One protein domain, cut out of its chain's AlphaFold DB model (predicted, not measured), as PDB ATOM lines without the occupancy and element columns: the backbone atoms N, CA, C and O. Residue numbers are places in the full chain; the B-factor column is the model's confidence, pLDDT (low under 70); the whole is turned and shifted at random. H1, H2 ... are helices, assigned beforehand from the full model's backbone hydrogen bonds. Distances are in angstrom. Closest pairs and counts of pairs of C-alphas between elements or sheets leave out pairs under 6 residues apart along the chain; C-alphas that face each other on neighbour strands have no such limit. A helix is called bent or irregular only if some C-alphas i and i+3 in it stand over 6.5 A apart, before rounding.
ATOM      1  N   LYS A  24      24.371 -39.795 -14.353       87.06
ATOM      2  CA  LYS A  24      24.080 -38.886 -13.230       87.06
ATOM      3  C   LYS A  24      22.977 -39.392 -12.286       87.06
ATOM      4  O   LYS A  24      22.912 -38.959 -11.142       87.06
ATOM      5  N   TYR A  25      22.108 -40.284 -12.765       88.00
ATOM      6  CA  TYR A  25      20.959 -40.801 -12.014       88.00
ATOM      7  C   TYR A  25      21.285 -42.040 -11.163       88.00
ATOM      8  O   TYR A  25      20.419 -42.507 -10.426       88.00
ATOM      9  N   LEU A  26      22.529 -42.544 -11.207       90.19
ATOM     10  CA  LEU A  26      22.955 -43.735 -10.467       90.19
ATOM     11  C   LEU A  26      22.534 -43.727  -8.985       90.19
ATOM     12  O   LEU A  26      21.989 -44.738  -8.544       90.19
ATOM     13  N   PRO A  27      22.725 -42.642  -8.200       93.69
ATOM     14  CA  PRO A  27      22.360 -42.667  -6.784       93.69
ATOM     15  C   PRO A  27      20.869 -42.923  -6.552       93.69
ATOM     16  O   PRO A  27      20.509 -43.594  -5.588       93.69
ATOM     17  N   ALA A  28      20.016 -42.405  -7.438       94.06
ATOM     18  CA  ALA A  28      18.569 -42.535  -7.355       94.06
ATOM     19  C   ALA A  28      18.118 -43.963  -7.702       94.06
ATOM     20  O   ALA A  28      17.415 -44.604  -6.923       94.06
ATOM     21  N   TRP A  29      18.610 -44.511  -8.816       92.69
ATOM     22  CA  TRP A  29      18.326 -45.897  -9.198       92.69
ATOM     23  C   TRP A  29      18.881 -46.908  -8.200       92.69
ATOM     24  O   TRP A  29      18.233 -47.907  -7.903       92.69
ATOM     25  N   TYR A  30      20.029 -46.619  -7.591       94.06
ATOM     26  CA  TYR A  30      20.565 -47.461  -6.531       94.06
ATOM     27  C   TYR A  30      19.670 -47.503  -5.280       94.06
ATOM     28  O   TYR A  30      19.610 -48.546  -4.634       94.06
ATOM     29  N   GLN A  31      18.950 -46.424  -4.933       96.38
ATOM     30  CA  GLN A  31      17.949 -46.494  -3.852       96.38
ATOM     31  C   GLN A  31      16.809 -47.445  -4.215       96.38
ATOM     32  O   GLN A  31      16.439 -48.283  -3.397       96.38
ATOM     33  N   CYS A  32      16.318 -47.374  -5.456       96.06
ATOM     34  CA  CYS A  32      15.291 -48.295  -5.934       96.06
ATOM     35  C   CYS A  32      15.744 -49.756  -5.827       96.06
ATOM     36  O   CYS A  32      15.076 -50.558  -5.181       96.06
ATOM     37  N   LEU A  33      16.930 -50.077  -6.349       94.38
ATOM     38  CA  LEU A  33      17.482 -51.436  -6.306       94.38
ATOM     39  C   LEU A  33      17.783 -51.935  -4.881       94.38
ATOM     40  O   LEU A  33      17.929 -53.136  -4.667       94.38
ATOM     41  N   LYS A  34      17.871 -51.033  -3.896       95.25
ATOM     42  CA  LYS A  34      18.001 -51.365  -2.469       95.25
ATOM     43  C   LYS A  34      16.668 -51.622  -1.759       95.25
ATOM     44  O   LYS A  34      16.690 -51.905  -0.562       95.25
ATOM     45  N   GLY A  35      15.545 -51.538  -2.469       95.56
ATOM     46  CA  GLY A  35      14.207 -51.736  -1.913       95.56
ATOM     47  C   GLY A  35      13.513 -50.448  -1.469       95.56
ATOM     48  O   GLY A  35      12.539 -50.522  -0.728       95.56
ATOM     49  N   ASP A  36      13.989 -49.275  -1.903       97.12
ATOM     50  CA  ASP A  36      13.304 -47.994  -1.679       97.12
ATOM     51  C   ASP A  36      13.050 -47.263  -3.014       97.12
ATOM     52  O   ASP A  36      13.706 -46.264  -3.346       97.12
ATOM     53  N   PRO A  37      12.126 -47.787  -3.845       96.75
ATOM     54  CA  PRO A  37      11.850 -47.228  -5.165       96.75
ATOM     55  C   PRO A  37      11.173 -45.859  -5.101       96.75
ATOM     56  O   PRO A  37      11.376 -45.055  -6.008       96.75
ATOM     57  N   ILE A  38      10.442 -45.553  -4.024       97.69
ATOM     58  CA  ILE A  38       9.823 -44.239  -3.823       97.69
ATOM     59  C   ILE A  38      10.904 -43.186  -3.593       97.69
ATOM     60  O   ILE A  38      10.958 -42.191  -4.312       97.69
ATOM     61  N   LYS A  39      11.844 -43.415  -2.671       97.69
ATOM     62  CA  LYS A  39      12.960 -42.482  -2.488       97.69
ATOM     63  C   LYS A  39      13.791 -42.325  -3.759       97.69
ATOM     64  O   LYS A  39      14.186 -41.210  -4.095       97.69
ATOM     65  N   GLY A  40      14.029 -43.420  -4.485       96.88
ATOM     66  CA  GLY A  40      14.681 -43.374  -5.793       96.88
ATOM     67  C   GLY A  40      13.941 -42.470  -6.785       96.88
ATOM     68  O   GLY A  40      14.559 -41.602  -7.397       96.88
ATOM     69  N   ALA A  41      12.619 -42.611  -6.892       96.94
ATOM     70  CA  ALA A  41      11.780 -41.779  -7.747       96.94
ATOM     71  C   ALA A  41      11.891 -40.284  -7.407       96.94
ATOM     72  O   ALA A  41      12.142 -39.468  -8.296       96.94
ATOM     73  N   HIS A  42      11.767 -39.927  -6.125       96.62
ATOM     74  CA  HIS A  42      11.901 -38.540  -5.659       96.62
ATOM     75  C   HIS A  42      13.282 -37.962  -5.994       96.62
ATOM     76  O   HIS A  42      13.380 -36.865  -6.541       96.62
ATOM     77  N   MET A  43      14.352 -38.736  -5.791       96.06
ATOM     78  CA  MET A  43      15.707 -38.310  -6.154       96.06
ATOM     79  C   MET A  43      15.866 -38.038  -7.657       96.06
ATOM     80  O   MET A  43      16.525 -37.067  -8.027       96.06
ATOM     81  N   VAL A  44      15.278 -38.864  -8.536       93.75
ATOM     82  CA  VAL A  44      15.276 -38.584  -9.985       93.75
ATOM     83  C   VAL A  44      14.545 -37.271 -10.264       93.75
ATOM     84  O   VAL A  44      15.084 -36.409 -10.962       93.75
ATOM     85  N   TYR A  45      13.349 -37.103  -9.699       92.00
ATOM     86  CA  TYR A  45      12.502 -35.937  -9.943       92.00
ATOM     87  C   TYR A  45      13.160 -34.615  -9.515       92.00
ATOM     88  O   TYR A  45      13.085 -33.608 -10.237       92.00
ATOM     89  N   ASP A  46      13.854 -34.631  -8.375       91.12
ATOM     90  CA  ASP A  46      14.587 -33.490  -7.822       91.12
ATOM     91  C   ASP A  46      15.829 -33.149  -8.648       91.12
ATOM     92  O   ASP A  46      16.077 -31.978  -8.948       91.12
ATOM     93  N   LEU A  47      16.579 -34.157  -9.114       89.50
ATOM     94  CA  LEU A  47      17.735 -33.957 -10.002       89.50
ATOM     95  C   LEU A  47      17.359 -33.277 -11.327       89.50
ATOM     96  O   LEU A  47      18.213 -32.678 -11.985       89.50
ATOM     97  N   GLN A  48      16.095 -33.370 -11.734       86.44
ATOM     98  CA  GLN A  48      15.575 -32.733 -12.942       86.44
ATOM     99  C   GLN A  48      14.977 -31.340 -12.696       86.44
ATOM    100  O   GLN A  48      14.718 -30.618 -13.662       86.44
ATOM    101  N   ALA A  49      14.769 -30.936 -11.437       76.94
ATOM    102  CA  ALA A  49      14.162 -29.652 -11.084       76.94
ATOM    103  C   ALA A  49      14.948 -28.423 -11.596       76.94
ATOM    104  O   ALA A  49      14.313 -27.521 -12.145       76.94
ATOM    105  N   PRO A  50      16.300 -28.372 -11.534       67.75
ATOM    106  CA  PRO A  50      17.061 -27.211 -12.013       67.75
ATOM    107  C   PRO A  50      16.930 -26.952 -13.517       67.75
ATOM    108  O   PRO A  50      17.194 -25.845 -13.977       67.75
ATOM    109  N   SER A  51      16.537 -27.959 -14.301       60.56
ATOM    110  CA  SER A  51      16.361 -27.808 -15.743       60.56
ATOM    111  C   SER A  51      15.035 -27.140 -16.132       60.56
ATOM    112  O   SER A  51      14.901 -26.800 -17.305       60.56
ATOM    113  N   HIS A  52      14.089 -26.913 -15.199       57.69
ATOM    114  CA  HIS A  52      12.725 -26.447 -15.518       57.69
ATOM    115  C   HIS A  52      12.206 -25.341 -14.593       57.69
ATOM    116  O   HIS A  52      11.751 -25.633 -13.490       57.69
ATOM    117  N   PRO A  53      12.110 -24.082 -15.054       55.72
ATOM    118  CA  PRO A  53      11.427 -23.043 -14.289       55.72
ATOM    119  C   PRO A  53       9.889 -23.112 -14.380       55.72
ATOM    120  O   PRO A  53       9.222 -22.370 -13.663       55.72
ATOM    121  N   ARG A  54       9.290 -23.947 -15.257       58.78
ATOM    122  CA  ARG A  54       7.820 -24.072 -15.397       58.78
ATOM    123  C   ARG A  54       7.363 -25.496 -15.758       58.78
ATOM    124  O   ARG A  54       7.918 -26.075 -16.695       58.78
ATOM    125  N   PRO A  55       6.317 -26.038 -15.100       56.22
ATOM    126  CA  PRO A  55       5.659 -27.272 -15.525       56.22
ATOM    127  C   PRO A  55       5.160 -27.176 -16.973       56.22
ATOM    128  O   PRO A  55       4.594 -26.162 -17.381       56.22
ATOM    129  N   GLY A  56       5.363 -28.236 -17.758       56.31
ATOM    130  CA  GLY A  56       4.678 -28.405 -19.039       56.31
ATOM    131  C   GLY A  56       5.296 -27.755 -20.279       56.31
ATOM    132  O   GLY A  56       4.738 -27.902 -21.373       56.31
ATOM    133  N   HIS A  57       6.452 -27.092 -20.171       63.31
ATOM    134  CA  HIS A  57       7.121 -26.565 -21.362       63.31
ATOM    135  C   HIS A  57       7.536 -27.725 -22.302       63.31
ATOM    136  O   HIS A  57       8.122 -28.710 -21.837       63.31
ATOM    137  N   PRO A  58       7.191 -27.685 -23.603       58.00
ATOM    138  CA  PRO A  58       7.625 -28.698 -24.563       58.00
ATOM    139  C   PRO A  58       9.158 -28.796 -24.611       58.00
ATOM    140  O   PRO A  58       9.840 -27.784 -24.514       58.00
ATOM    141  N   GLY A  59       9.706 -30.009 -24.735       63.44
ATOM    142  CA  GLY A  59      11.162 -30.230 -24.798       63.44
ATOM    143  C   GLY A  59      11.882 -30.259 -23.443       63.44
ATOM    144  O   GLY A  59      13.097 -30.421 -23.392       63.44
ATOM    145  N   THR A  60      11.146 -30.141 -22.338       83.12
ATOM    146  CA  THR A  60      11.678 -30.346 -20.986       83.12
ATOM    147  C   THR A  60      11.896 -31.828 -20.692       83.12
ATOM    148  O   THR A  60      11.100 -32.655 -21.129       83.12
ATOM    149  N   VAL A  61      12.917 -32.170 -19.893       87.75
ATOM    150  CA  VAL A  61      13.130 -33.545 -19.392       87.75
ATOM    151  C   VAL A  61      11.843 -34.111 -18.782       87.75
ATOM    152  O   VAL A  61      11.447 -35.205 -19.145       87.75
ATOM    153  N   ARG A  62      11.095 -33.324 -17.993       88.25
ATOM    154  CA  ARG A  62       9.808 -33.767 -17.428       88.25
ATOM    155  C   ARG A  62       8.738 -34.041 -18.482       88.25
ATOM    156  O   ARG A  62       7.953 -34.966 -18.328       88.25
ATOM    157  N   SER A  63       8.685 -33.264 -19.567       89.75
ATOM    158  CA  SER A  63       7.755 -33.556 -20.663       89.75
ATOM    159  C   SER A  63       8.174 -34.781 -21.477       89.75
ATOM    160  O   SER A  63       7.290 -35.421 -22.045       89.75
ATOM    161  N   LEU A  64       9.473 -35.083 -21.571       91.69
ATOM    162  CA  LEU A  64       9.979 -36.305 -22.205       91.69
ATOM    163  C   LEU A  64       9.679 -37.532 -21.339       91.69
ATOM    164  O   LEU A  64       9.167 -38.516 -21.868       91.69
ATOM    165  N   ASP A  65       9.924 -37.429 -20.031       94.00
ATOM    166  CA  ASP A  65       9.620 -38.457 -19.033       94.00
ATOM    167  C   ASP A  65       8.123 -38.750 -18.989       94.00
ATOM    168  O   ASP A  65       7.735 -39.905 -19.079       94.00
ATOM    169  N   ALA A  66       7.269 -37.722 -18.948       93.94
ATOM    170  CA  ALA A  66       5.822 -37.915 -18.991       93.94
ATOM    171  C   ALA A  66       5.393 -38.676 -20.256       93.94
ATOM    172  O   ALA A  66       4.662 -39.660 -20.169       93.94
ATOM    173  N   GLY A  67       5.879 -38.263 -21.433       93.56
ATOM    174  CA  GLY A  67       5.593 -38.957 -22.692       93.56
ATOM    175  C   GLY A  67       6.021 -40.426 -22.659       93.56
ATOM    176  O   GLY A  67       5.240 -41.292 -23.048       93.56
ATOM    177  N   TYR A  68       7.215 -40.700 -22.129       95.31
ATOM    178  CA  TYR A  68       7.730 -42.049 -21.891       95.31
ATOM    179  C   TYR A  68       6.852 -42.854 -20.928       95.31
ATOM    180  O   TYR A  68       6.453 -43.963 -21.264       95.31
ATOM    181  N   CYS A  69       6.477 -42.287 -19.782       96.06
ATOM    182  CA  CYS A  69       5.660 -42.943 -18.765       96.06
ATOM    183  C   CYS A  69       4.326 -43.461 -19.311       96.06
ATOM    184  O   CYS A  69       3.921 -44.589 -19.019       96.06
ATOM    185  N   PHE A  70       3.643 -42.660 -20.129       94.88
ATOM    186  CA  PHE A  70       2.403 -43.103 -20.761       94.88
ATOM    187  C   PHE A  70       2.675 -44.070 -21.922       94.88
ATOM    188  O   PHE A  70       2.074 -45.142 -21.964       94.88
ATOM    189  N   ALA A  71       3.600 -43.741 -22.830       94.00
ATOM    190  CA  ALA A  71       3.833 -44.518 -24.050       94.00
ATOM    191  C   ALA A  71       4.437 -45.911 -23.796       94.00
ATOM    192  O   ALA A  71       4.077 -46.864 -24.484       94.00
ATOM    193  N   ALA A  72       5.303 -46.052 -22.790       93.88
ATOM    194  CA  ALA A  72       5.881 -47.332 -22.374       93.88
ATOM    195  C   ALA A  72       4.902 -48.212 -21.570       93.88
ATOM    196  O   ALA A  72       5.235 -49.336 -21.200       93.88
ATOM    197  N   GLY A  73       3.697 -47.710 -21.275       93.25
ATOM    198  CA  GLY A  73       2.680 -48.431 -20.512       93.25
ATOM    199  C   GLY A  73       2.910 -48.462 -18.998       93.25
ATOM    200  O   GLY A  73       2.211 -49.185 -18.288       93.25
ATOM    201  N   HIS A  74       3.839 -47.659 -18.473       95.25
ATOM    202  CA  HIS A  74       4.157 -47.610 -17.040       95.25
ATOM    203  C   HIS A  74       2.962 -47.187 -16.184       95.25
ATOM    204  O   HIS A  74       2.736 -47.756 -15.116       95.25
ATOM    205  N   CYS A  75       2.149 -46.251 -16.681       94.69
ATOM    206  CA  CYS A  75       0.960 -45.774 -15.971       94.69
ATOM    207  C   CYS A  75      -0.173 -46.798 -15.863       94.69
ATOM    208  O   CYS A  75      -0.952 -46.729 -14.919       94.69
ATOM    209  N   ASN A  76      -0.237 -47.766 -16.780       91.94
ATOM    210  CA  ASN A  76      -1.246 -48.830 -16.749       91.94
ATOM    211  C   ASN A  76      -0.686 -50.154 -16.221       91.94
ATOM    212  O   ASN A  76      -1.419 -51.135 -16.102       91.94
ATOM    213  N   ASN A  77       0.610 -50.212 -15.917       92.12
ATOM    214  CA  ASN A  77       1.216 -51.398 -15.348       92.12
ATOM    215  C   ASN A  77       0.608 -51.640 -13.963       92.12
ATOM    216  O   ASN A  77       0.592 -50.728 -13.148       92.12
ATOM    217  N   THR A  78       0.152 -52.857 -13.671       91.69
ATOM    218  CA  THR A  78      -0.315 -53.266 -12.331       91.69
ATOM    219  C   THR A  78       0.531 -54.387 -11.717       91.69
ATOM    220  O   THR A  78       0.290 -54.790 -10.583       91.69
ATOM    221  N   ARG A  79       1.539 -54.886 -12.448       94.56
ATOM    222  CA  ARG A  79       2.405 -56.007 -12.042       94.56
ATOM    223  C   ARG A  79       3.559 -55.557 -11.151       94.56
ATOM    224  O   ARG A  79       3.952 -56.283 -10.245       94.56
ATOM    225  N   VAL A  80       4.095 -54.364 -11.401       95.88
ATOM    226  CA  VAL A  80       5.148 -53.775 -10.571       95.88
ATOM    227  C   VAL A  80       4.551 -53.242  -9.274       95.88
ATOM    228  O   VAL A  80       3.569 -52.493  -9.284       95.88
ATOM    229  N   THR A  81       5.198 -53.581  -8.167       95.25
ATOM    230  CA  THR A  81       4.919 -53.090  -6.816       95.25
ATOM    231  C   THR A  81       6.192 -52.491  -6.215       95.25
ATOM    232  O   THR A  81       7.275 -52.626  -6.782       95.25
ATOM    233  N   ALA A  82       6.090 -51.866  -5.040       91.56
ATOM    234  CA  ALA A  82       7.258 -51.335  -4.330       91.56
ATOM    235  C   ALA A  82       8.284 -52.417  -3.927       91.56
ATOM    236  O   ALA A  82       9.440 -52.094  -3.681       91.56
ATOM    237  N   ASN A  83       7.872 -53.688  -3.890       96.00
ATOM    238  CA  ASN A  83       8.726 -54.816  -3.515       96.00
ATOM    239  C   ASN A  83       9.231 -55.615  -4.724       96.00
ATOM    240  O   ASN A  83       9.867 -56.648  -4.534       96.00
ATOM    241  N   THR A  84       8.921 -55.180  -5.952       96.81
ATOM    242  CA  THR A  84       9.362 -55.879  -7.161       96.81
ATOM    243  C   THR A  84      10.881 -55.942  -7.209       96.81
ATOM    244  O   THR A  84      11.566 -54.921  -7.208       96.81
ATOM    245  N   THR A  85      11.395 -57.163  -7.268       96.25
ATOM    246  CA  THR A  85      12.819 -57.456  -7.379       96.25
ATOM    247  C   THR A  85      13.321 -57.255  -8.806       96.25
ATOM    248  O   THR A  85      12.554 -57.229  -9.772       96.25
ATOM    249  N   LEU A  86      14.644 -57.175  -8.956       95.69
ATOM    250  CA  LEU A  86      15.284 -57.083 -10.266       95.69
ATOM    251  C   LEU A  86      14.963 -58.302 -11.150       95.69
ATOM    252  O   LEU A  86      14.692 -58.137 -12.335       95.69
ATOM    253  N   GLN A  87      14.942 -59.507 -10.575       96.38
ATOM    254  CA  GLN A  87      14.644 -60.746 -11.300       96.38
ATOM    255  C   GLN A  87      13.185 -60.802 -11.766       96.38
ATOM    256  O   GLN A  87      12.906 -61.209 -12.892       96.38
ATOM    257  N   GLU A  88      12.243 -60.366 -10.928       97.19
ATOM    258  CA  GLU A  88      10.837 -60.256 -11.329       97.19
ATOM    259  C   GLU A  88      10.665 -59.213 -12.434       97.19
ATOM    260  O   GLU A  88       9.949 -59.460 -13.403       97.19
ATOM    261  N   ALA A  89      11.341 -58.066 -12.324       96.69
ATOM    262  CA  ALA A  89      11.323 -57.036 -13.356       96.69
ATOM    263  C   ALA A  89      11.892 -57.548 -14.689       96.69
ATOM    264  O   ALA A  89      11.302 -57.305 -15.737       96.69
ATOM    265  N   GLU A  90      12.990 -58.302 -14.660       96.38
ATOM    266  CA  GLU A  90      13.553 -58.952 -15.846       96.38
ATOM    267  C   GLU A  90      12.567 -59.947 -16.474       96.38
ATOM    268  O   GLU A  90      12.378 -59.954 -17.692       96.38
ATOM    269  N   ALA A  91      11.885 -60.757 -15.661       96.31
ATOM    270  CA  ALA A  91      10.838 -61.652 -16.148       96.31
ATOM    271  C   ALA A  91       9.685 -60.874 -16.807       96.31
ATOM    272  O   ALA A  91       9.193 -61.283 -17.859       96.31
ATOM    273  N   MET A  92       9.294 -59.723 -16.249       95.06
ATOM    274  CA  MET A  92       8.309 -58.834 -16.874       95.06
ATOM    275  C   MET A  92       8.820 -58.243 -18.190       95.06
ATOM    276  O   MET A  92       8.053 -58.174 -19.142       95.06
ATOM    277  N   CYS A  93      10.095 -57.864 -18.276       94.44
ATOM    278  CA  CYS A  93      10.708 -57.396 -19.517       94.44
ATOM    279  C   CYS A  93      10.706 -58.474 -20.609       94.44
ATOM    280  O   CYS A  93      10.401 -58.164 -21.755       94.44
ATOM    281  N   ASN A  94      10.982 -59.736 -20.265       94.25
ATOM    282  CA  ASN A  94      10.879 -60.853 -21.210       94.25
ATOM    283  C   ASN A  94       9.439 -61.067 -21.702       94.25
ATOM    284  O   ASN A  94       9.230 -61.331 -22.879       94.25
ATOM    285  N   ASP A  95       8.458 -60.953 -20.810       93.00
ATOM    286  CA  ASP A  95       7.039 -61.103 -21.151       93.00
ATOM    287  C   ASP A  95       6.536 -59.960 -22.049       93.00
ATOM    288  O   ASP A  95       5.780 -60.188 -22.986       93.00
ATOM    289  N   ILE A  96       6.992 -58.730 -21.790       89.75
ATOM    290  CA  ILE A  96       6.538 -57.533 -22.507       89.75
ATOM    291  C   ILE A  96       7.297 -57.321 -23.819       89.75
ATOM    292  O   ILE A  96       6.682 -56.937 -24.796       89.75
ATOM    293  N   TYR A  97       8.614 -57.523 -23.857       90.25
ATOM    294  CA  TYR A  97       9.462 -57.154 -25.004       90.25
ATOM    295  C   TYR A  97      10.155 -58.357 -25.657       90.25
ATOM    296  O   TYR A  97      11.010 -58.184 -26.527       90.25
ATOM    297  N   GLY A  98       9.864 -59.582 -25.212       90.75
ATOM    298  CA  GLY A  98      10.545 -60.777 -25.698       90.75
ATOM    299  C   GLY A  98      12.060 -60.693 -25.495       90.75
ATOM    300  O   GLY A  98      12.554 -60.394 -24.405       90.75
ATOM    301  N   SER A  99      12.809 -60.963 -26.563       89.88
ATOM    302  CA  SER A  99      14.272 -60.857 -26.591       89.88
ATOM    303  C   SER A  99      14.794 -59.506 -27.082       89.88
ATOM    304  O   SER A  99      16.003 -59.310 -27.056       89.88
ATOM    305  N   ASP A 100      13.933 -58.583 -27.518       88.94
ATOM    306  CA  ASP A 100      14.356 -57.372 -28.247       88.94
ATOM    307  C   ASP A 100      15.160 -56.400 -27.380       88.94
ATOM    308  O   ASP A 100      16.015 -55.665 -27.868       88.94
ATOM    309  N   TRP A 101      14.935 -56.434 -26.066       90.94
ATOM    310  CA  TRP A 101      15.691 -55.635 -25.108       90.94
ATOM    311  C   TRP A 101      17.090 -56.198 -24.807       90.94
ATOM    312  O   TRP A 101      17.911 -55.515 -24.189       90.94
ATOM    313  N   LYS A 102      17.385 -57.431 -25.238       90.62
ATOM    314  CA  LYS A 102      18.674 -58.091 -25.016       90.62
ATOM    315  C   LYS A 102      19.659 -57.714 -26.118       90.62
ATOM    316  O   LYS A 102      19.339 -57.709 -27.298       90.62
ATOM    317  N   GLY A 103      20.889 -57.421 -25.722       84.56
ATOM    318  CA  GLY A 103      21.973 -56.991 -26.604       84.56
ATOM    319  C   GLY A 103      21.917 -55.501 -26.944       84.56
ATOM    320  O   GLY A 103      22.683 -55.034 -27.780       84.56
ATOM    321  N   LEU A 104      21.032 -54.729 -26.303       87.69
ATOM    322  CA  LEU A 104      20.960 -53.293 -26.544       87.69
ATOM    323  C   LEU A 104      22.192 -52.569 -25.998       87.69
ATOM    324  O   LEU A 104      22.809 -52.964 -25.015       87.69
ATOM    325  N   ASN A 105      22.506 -51.439 -26.614       85.06
ATOM    326  CA  ASN A 105      23.479 -50.456 -26.150       85.06
ATOM    327  C   ASN A 105      22.903 -49.046 -26.332       85.06
ATOM    328  O   ASN A 105      21.864 -48.866 -26.968       85.06
ATOM    329  N   PHE A 106      23.597 -48.025 -25.824       84.44
ATOM    330  CA  PHE A 106      23.122 -46.639 -25.889       84.44
ATOM    331  C   PHE A 106      22.885 -46.106 -27.315       84.44
ATOM    332  O   PHE A 106      22.110 -45.167 -27.487       84.44
ATOM    333  N   ASN A 107      23.476 -46.704 -28.356       86.69
ATOM    334  CA  ASN A 107      23.216 -46.270 -29.731       86.69
ATOM    335  C   ASN A 107      21.797 -46.632 -30.198       86.69
ATOM    336  O   ASN A 107      21.263 -45.949 -31.067       86.69
ATOM    337  N   HIS A 108      21.148 -47.635 -29.596       86.75
ATOM    338  CA  HIS A 108      19.809 -48.087 -29.995       86.75
ATOM    339  C   HIS A 108      18.704 -47.052 -29.745       86.75
ATOM    340  O   HIS A 108      17.678 -47.071 -30.424       86.75
ATOM    341  N   VAL A 109      18.922 -46.120 -28.812       87.88
ATOM    342  CA  VAL A 109      17.986 -45.016 -28.536       87.88
ATOM    343  C   VAL A 109      18.332 -43.733 -29.301       87.88
ATOM    344  O   VAL A 109      17.604 -42.746 -29.225       87.88
ATOM    345  N   THR A 110      19.422 -43.721 -30.076       89.44
ATOM    346  CA  THR A 110      19.828 -42.530 -30.835       89.44
ATOM    347  C   THR A 110      18.816 -42.238 -31.945       89.44
ATOM    348  O   THR A 110      18.539 -43.086 -32.786       89.44
ATOM    349  N   GLY A 111      18.241 -41.031 -31.943       87.62
ATOM    350  CA  GLY A 111      17.215 -40.618 -32.912       87.62
ATOM    351  C   GLY A 111      15.818 -41.203 -32.665       87.62
ATOM    352  O   GLY A 111      14.895 -40.888 -33.415       87.62
ATOM    353  N   ARG A 112      15.642 -42.018 -31.616       88.62
ATOM    354  CA  ARG A 112      14.339 -42.551 -31.203       88.62
ATOM    355  C   ARG A 112      13.566 -41.525 -30.387       88.62
ATOM    356  O   ARG A 112      14.156 -40.695 -29.693       88.62
ATOM    357  N   LYS A 113      12.236 -41.595 -30.444       88.88
ATOM    358  CA  LYS A 113      11.379 -40.753 -29.603       88.88
ATOM    359  C   LYS A 113      11.052 -41.479 -28.306       88.88
ATOM    360  O   LYS A 113      10.766 -42.672 -28.311       88.88
ATOM    361  N   THR A 114      11.057 -40.746 -27.197       88.12
ATOM    362  CA  THR A 114      10.708 -41.299 -25.880       88.12
ATOM    363  C   THR A 114       9.237 -41.705 -25.785       88.12
ATOM    364  O   THR A 114       8.885 -42.515 -24.936       88.12
ATOM    365  N   ASP A 115       8.385 -41.179 -26.670       87.94
ATOM    366  CA  ASP A 115       6.935 -41.363 -26.680       87.94
ATOM    367  C   ASP A 115       6.426 -42.327 -27.776       87.94
ATOM    368  O   ASP A 115       5.238 -42.281 -28.124       87.94
ATOM    369  N   GLU A 116       7.306 -43.182 -28.321       89.12
ATOM    370  CA  GLU A 116       6.926 -44.362 -29.119       89.12
ATOM    371  C   GLU A 116       6.132 -45.343 -28.241       89.12
ATOM    372  O   GLU A 116       6.525 -45.631 -27.111       89.12
ATOM    373  N   VAL A 117       4.985 -45.820 -28.728       87.75
ATOM    374  CA  VAL A 117       4.012 -46.565 -27.911       87.75
ATOM    375  C   VAL A 117       4.341 -48.062 -27.870       87.75
ATOM    376  O   VAL A 117       4.703 -48.662 -28.881       87.75
ATOM    377  N   GLY A 118       4.182 -48.668 -26.692       83.88
ATOM    378  CA  GLY A 118       4.202 -50.115 -26.487       83.88
ATOM    379  C   GLY A 118       5.561 -50.772 -26.726       83.88
ATOM    380  O   GLY A 118       6.593 -50.259 -26.292       83.88
ATOM    381  N   HIS A 119       5.558 -51.927 -27.411       84.25
ATOM    382  CA  HIS A 119       6.738 -52.800 -27.579       84.25
ATOM    383  C   HIS A 119       7.871 -52.070 -28.287       84.25
ATOM    384  O   HIS A 119       9.037 -52.383 -28.082       84.25
ATOM    385  N   ARG A 120       7.530 -51.063 -29.096       84.19
ATOM    386  CA  ARG A 120       8.466 -50.260 -29.882       84.19
ATOM    387  C   ARG A 120       9.233 -49.231 -29.053       84.19
ATOM    388  O   ARG A 120      10.149 -48.614 -29.588       84.19
ATOM    389  N   ASN A 121       8.891 -49.025 -27.779       92.44
ATOM    390  CA  ASN A 121       9.549 -48.019 -26.955       92.44
ATOM    391  C   ASN A 121      11.002 -48.418 -26.636       92.44
ATOM    392  O   ASN A 121      11.284 -49.122 -25.664       92.44
ATOM    393  N   ALA A 122      11.944 -47.923 -27.441       92.56
ATOM    394  CA  ALA A 122      13.365 -48.235 -27.300       92.56
ATOM    395  C   ALA A 122      13.953 -47.790 -25.947       92.56
ATOM    396  O   ALA A 122      14.906 -48.396 -25.462       92.56
ATOM    397  N   PHE A 123      13.387 -46.757 -25.313       94.12
ATOM    398  CA  PHE A 123      13.824 -46.304 -23.990       94.12
ATOM    399  C   PHE A 123      13.390 -47.273 -22.889       94.12
ATOM    400  O   PHE A 123      14.172 -47.533 -21.981       94.12
ATOM    401  N   ALA A 124      12.197 -47.862 -22.996       95.12
ATOM    402  CA  ALA A 124      11.725 -48.878 -22.061       95.12
ATOM    403  C   ALA A 124      12.533 -50.172 -22.196       95.12
ATOM    404  O   ALA A 124      12.955 -50.743 -21.192       95.12
ATOM    405  N   GLN A 125      12.827 -50.594 -23.430       94.50
ATOM    406  CA  GLN A 125      13.719 -51.728 -23.675       94.50
ATOM    407  C   GLN A 125      15.132 -51.458 -23.134       94.50
ATOM    408  O   GLN A 125      15.731 -52.316 -22.488       94.50
ATOM    409  N   LEU A 126      15.660 -50.245 -23.325       93.88
ATOM    410  CA  LEU A 126      16.938 -49.852 -22.737       93.88
ATOM    411  C   LEU A 126      16.879 -49.873 -21.201       93.88
ATOM    412  O   LEU A 126      17.815 -50.350 -20.567       93.88
ATOM    413  N   ALA A 127      15.787 -49.419 -20.584       94.88
ATOM    414  CA  ALA A 127      15.599 -49.498 -19.134       94.88
ATOM    415  C   ALA A 127      15.522 -50.950 -18.628       94.88
ATOM    416  O   ALA A 127      15.994 -51.244 -17.527       94.88
ATOM    417  N   CYS A 128      14.980 -51.875 -19.429       95.81
ATOM    418  CA  CYS A 128      15.074 -53.310 -19.160       95.81
ATOM    419  C   CYS A 128      16.539 -53.752 -19.176       95.81
ATOM    420  O   CYS A 128      17.023 -54.275 -18.177       95.81
ATOM    421  N   ALA A 129      17.276 -53.443 -20.247       94.75
ATOM    422  CA  ALA A 129      18.693 -53.782 -20.383       94.75
ATOM    423  C   ALA A 129      19.546 -53.278 -19.206       94.75
ATOM    424  O   ALA A 129      20.393 -53.997 -18.683       94.75
ATOM    425  N   MET A 130      19.291 -52.054 -18.750       93.12
ATOM    426  CA  MET A 130      20.009 -51.428 -17.640       93.12
ATOM    427  C   MET A 130      19.505 -51.863 -16.252       93.12
ATOM    428  O   MET A 130      20.105 -51.509 -15.240       93.12
ATOM    429  N   GLY A 131      18.413 -52.629 -16.174       94.44
ATOM    430  CA  GLY A 131      17.869 -53.155 -14.921       94.44
ATOM    431  C   GLY A 131      17.085 -52.152 -14.068       94.44
ATOM    432  O   GLY A 131      16.826 -52.431 -12.901       94.44
ATOM    433  N   ASN A 132      16.681 -51.001 -14.609       95.81
ATOM    434  CA  ASN A 132      15.931 -49.970 -13.874       95.81
ATOM    435  C   ASN A 132      14.461 -49.831 -14.316       95.81
ATOM    436  O   ASN A 132      13.755 -48.979 -13.789       95.81
ATOM    437  N   TRP A 133      13.972 -50.662 -15.239       96.62
ATOM    438  CA  TRP A 133      12.608 -50.556 -15.783       96.62
ATOM    439  C   TRP A 133      11.496 -50.507 -14.718       96.62
ATOM    440  O   TRP A 133      10.599 -49.671 -14.786       96.62
ATOM    441  N   HIS A 134      11.559 -51.356 -13.690       97.50
ATOM    442  CA  HIS A 134      10.573 -51.352 -12.600       97.50
ATOM    443  C   HIS A 134      10.666 -50.093 -11.722       97.50
ATOM    444  O   HIS A 134       9.649 -49.621 -11.216       97.50
ATOM    445  N   CYS A 135      11.863 -49.513 -11.578       97.62
ATOM    446  CA  CYS A 135      12.050 -48.225 -10.913       97.62
ATOM    447  C   CYS A 135      11.350 -47.107 -11.681       97.62
ATOM    448  O   CYS A 135      10.708 -46.255 -11.070       97.62
ATOM    449  N   ASP A 136      11.435 -47.142 -13.014       97.06
ATOM    450  CA  ASP A 136      10.756 -46.178 -13.876       97.06
ATOM    451  C   ASP A 136       9.236 -46.292 -13.731       97.06
ATOM    452  O   ASP A 136       8.567 -45.267 -13.651       97.06
ATOM    453  N   VAL A 137       8.679 -47.505 -13.609       97.25
ATOM    454  CA  VAL A 137       7.238 -47.687 -13.352       97.25
ATOM    455  C   VAL A 137       6.806 -46.974 -12.069       97.25
ATOM    456  O   VAL A 137       5.812 -46.246 -12.074       97.25
ATOM    457  N   VAL A 138       7.556 -47.143 -10.977       97.94
ATOM    458  CA  VAL A 138       7.254 -46.476  -9.700       97.94
ATOM    459  C   VAL A 138       7.406 -44.958  -9.823       97.94
ATOM    460  O   VAL A 138       6.504 -44.224  -9.428       97.94
ATOM    461  N   TYR A 139       8.492 -44.488 -10.440       97.50
ATOM    462  CA  TYR A 139       8.722 -43.068 -10.713       97.50
ATOM    463  C   TYR A 139       7.598 -42.429 -11.534       97.50
ATOM    464  O   TYR A 139       7.119 -41.343 -11.210       97.50
ATOM    465  N   CYS A 140       7.133 -43.125 -12.566       97.06
ATOM    466  CA  CYS A 140       6.049 -42.668 -13.414       97.06
ATOM    467  C   CYS A 140       4.738 -42.507 -12.647       97.06
ATOM    468  O   CYS A 140       4.072 -41.476 -12.776       97.06
ATOM    469  N   ARG A 141       4.380 -43.506 -11.831       96.44
ATOM    470  CA  ARG A 141       3.164 -43.468 -11.010       96.44
ATOM    471  C   ARG A 141       3.198 -42.330  -9.996       96.44
ATOM    472  O   ARG A 141       2.203 -41.631  -9.868       96.44
ATOM    473  N   GLU A 142       4.346 -42.115  -9.359       96.62
ATOM    474  CA  GLU A 142       4.513 -41.092  -8.323       96.62
ATOM    475  C   GLU A 142       4.307 -39.663  -8.854       96.62
ATOM    476  O   GLU A 142       3.743 -38.823  -8.156       96.62
ATOM    477  N   PHE A 143       4.748 -39.366 -10.085       95.69
ATOM    478  CA  PHE A 143       4.838 -37.975 -10.558       95.69
ATOM    479  C   PHE A 143       4.023 -37.627 -11.804       95.69
ATOM    480  O   PHE A 143       3.808 -36.443 -12.065       95.69
ATOM    481  N   TYR A 144       3.596 -38.607 -12.603       95.25
ATOM    482  CA  TYR A 144       3.016 -38.328 -13.923       95.25
ATOM    483  C   TYR A 144       1.648 -38.960 -14.144       95.25
ATOM    484  O   TYR A 144       0.795 -38.334 -14.770       95.25
ATOM    485  N   CYS A 145       1.421 -40.181 -13.661       95.12
ATOM    486  CA  CYS A 145       0.251 -40.961 -14.070       95.12
ATOM    487  C   CYS A 145      -1.084 -40.429 -13.532       95.12
ATOM    488  O   CYS A 145      -2.102 -40.591 -14.199       95.12
ATOM    489  N   GLU A 146      -1.080 -39.769 -12.373       95.50
ATOM    490  CA  GLU A 146      -2.278 -39.163 -11.768       95.50
ATOM    491  C   GLU A 146      -2.315 -37.631 -11.903       95.50
ATOM    492  O   GLU A 146      -3.317 -36.985 -11.594       95.50
ATOM    493  N   ASP A 147      -1.239 -37.022 -12.408       94.44
ATOM    494  CA  ASP A 147      -1.183 -35.582 -12.619       94.44
ATOM    495  C   ASP A 147      -2.082 -35.190 -13.802       94.44
ATOM    496  O   ASP A 147      -1.828 -35.524 -14.963       94.44
ATOM    497  N   THR A 148      -3.141 -34.434 -13.507       94.94
ATOM    498  CA  THR A 148      -4.152 -34.033 -14.498       94.94
ATOM    499  C   THR A 148      -3.582 -33.305 -15.719       94.94
ATOM    500  O   THR A 148      -4.134 -33.436 -16.817       94.94
ATOM    501  N   TYR A 149      -2.480 -32.560 -15.575       92.69
ATOM    502  CA  TYR A 149      -1.829 -31.898 -16.699       92.69
ATOM    503  C   TYR A 149      -1.181 -32.929 -17.630       92.69
ATOM    504  O   TYR A 149      -1.392 -32.880 -18.848       92.69
ATOM    505  N   TRP A 150      -0.431 -33.884 -17.076       93.12
ATOM    506  CA  TRP A 150       0.238 -34.921 -17.866       93.12
ATOM    507  C   TRP A 150      -0.747 -35.928 -18.455       93.12
ATOM    508  O   TRP A 150      -0.624 -36.256 -19.634       93.12
ATOM    509  N   VAL A 151      -1.784 -36.317 -17.708       93.69
ATOM    510  CA  VAL A 151      -2.891 -37.149 -18.208       93.69
ATOM    511  C   VAL A 151      -3.575 -36.479 -19.396       93.69
ATOM    512  O   VAL A 151      -3.741 -37.101 -20.443       93.69
ATOM    513  N   LYS A 152      -3.909 -35.186 -19.302       93.81
ATOM    514  CA  LYS A 152      -4.508 -34.453 -20.427       93.81
ATOM    515  C   LYS A 152      -3.585 -34.414 -21.650       93.81
ATOM    516  O   LYS A 152      -4.067 -34.428 -22.781       93.81
ATOM    517  N   LYS A 153      -2.271 -34.329 -21.436       92.00
ATOM    518  CA  LYS A 153      -1.280 -34.175 -22.508       92.00
ATOM    519  C   LYS A 153      -0.874 -35.493 -23.169       92.00
ATOM    520  O   LYS A 153      -0.630 -35.492 -24.371       92.00
ATOM    521  N   PHE A 154      -0.775 -36.583 -22.412       93.00
ATOM    522  CA  PHE A 154      -0.187 -37.849 -22.862       93.00
ATOM    523  C   PHE A 154      -1.030 -39.086 -22.540       93.00
ATOM    524  O   PHE A 154      -0.704 -40.161 -23.032       93.00
ATOM    525  N   GLY A 155      -2.129 -38.960 -21.792       91.75
ATOM    526  CA  GLY A 155      -2.962 -40.094 -21.379       91.75
ATOM    527  C   GLY A 155      -3.494 -40.938 -22.542       91.75
ATOM    528  O   GLY A 155      -3.623 -42.145 -22.402       91.75
ATOM    529  N   TYR A 156      -3.698 -40.348 -23.725       90.25
ATOM    530  CA  TYR A 156      -4.092 -41.088 -24.934       90.25
ATOM    531  C   TYR A 156      -3.019 -42.068 -25.450       90.25
ATOM    532  O   TYR A 156      -3.315 -42.892 -26.310       90.25
ATOM    533  N   LYS A 157      -1.776 -41.978 -24.957       90.31
ATOM    534  CA  LYS A 157      -0.686 -42.924 -25.246       90.31
ATOM    535  C   LYS A 157      -0.602 -44.066 -24.231       90.31
ATOM    536  O   LYS A 157       0.208 -44.964 -24.428       90.31
ATOM    537  N   ALA A 158      -1.384 -44.020 -23.149       86.44
ATOM    538  CA  ALA A 158      -1.367 -45.037 -22.105       86.44
ATOM    539  C   ALA A 158      -1.850 -46.380 -22.670       86.44
ATOM    540  O   ALA A 158      -3.036 -46.552 -22.945       86.44
TER     541      ALA A 158
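Overview. This is residues 24 to 158 of the 170 residues of the protein "Hypothetical protein" of Alexandrium andersonii (UniProt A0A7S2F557). Short helices gather round H7, which lies near the middle: the helical hairpin of H1 and H2 packs on one side of it, with H2 crossing H7, and H3 crosses it on another side with H8 beside H3. H4 and H6 sit near the beginning of H7, and little H5 lies beyond H6. The printed part has 135 residues with eight named helices, H1 to H8 in chain order, and no named strand; its class is all helix. It is compact, with a radius of gyration of the C-alphas of 13.8 A, and rounded, spanning 38 by 30 by 28 A.

Along the chain. H1, residues 26 to 33, begins at C-alpha 26 (22.955, -43.735, -10.467) and measures 10.3 A. H2, residues 37 to 47, is 15.3 A long, and H3, residues 61 to 71, 15.1 A. H4, residues 86 to 97, is 15.8 A long. H5, residues 106 to 109, is neither bent nor irregular, but only just: C-alphas 106 and 109 are 6.0 A apart. H6, residues 122 to 129, measures 10.3 A. H7, residues 133 to 145, is 15.7 A long and irregular, with C-alphas 142 and 145 7.2 A apart. H8, residues 148 to 157, is 14.4 A long, also irregular, with C-alphas 153 and 156 7.8 A apart; it ends at C-alpha 157 (-0.686, -42.924, -25.246).

Arrangement. H7 is the hub, touching six helices. It touches H2 at a steep tilt of 66 degrees, the closest C-alphas being those of Ala 41 and Tyr 139, 4.5 A apart. H1 and H2 form a hairpin at a shallow tilt of 17 degrees, opposite ways, closest at the C-alphas of Ala 28 and Gly 40, 4.3 A. H1 and H7 only just touch, with 3 pairs of C-alphas within 8 A; of H7, residue 135 alone takes part, and the closest C-alphas are those of Cys 32 and Cys 135, 5.9 A. H3 touches H7 about perpendicular, at 75 degrees, closest at the C-alphas of Cys 69 and Cys 140, 5.4 A. H3 also touches H8, closest at the C-alphas of Ala 71 and Lys 157, 4.9 A. H7 and H8 touch only at the corner, and only just, with 3 pairs of C-alphas within 8 A; the closest are those of Tyr 144 and Trp 150, 5.9 A. H4 touches H6, with the C-alphas of Cys 93 and Cys 128 closest at 6.0 A. H5 touches H6, with those of Val 109 and Ala 122 closest at 5.8 A. In H1, H2, H3, H4 and H6 every O i to N i+4 pair is within hydrogen-bond range; in H7 8 of 9 are, in H8 4 of 6, and H5 is too short for such a pair.

Size, cuts and confidence. The two C-alphas farthest apart, those of Pro 53 and Ser 99, are 39.9 A apart. The printed part has no cut. The links H2 to H3, H3 to H4 and H5 to H6 are long. Mean pLDDT of the printed part is 90.2; residues 50 to 59 are under 70.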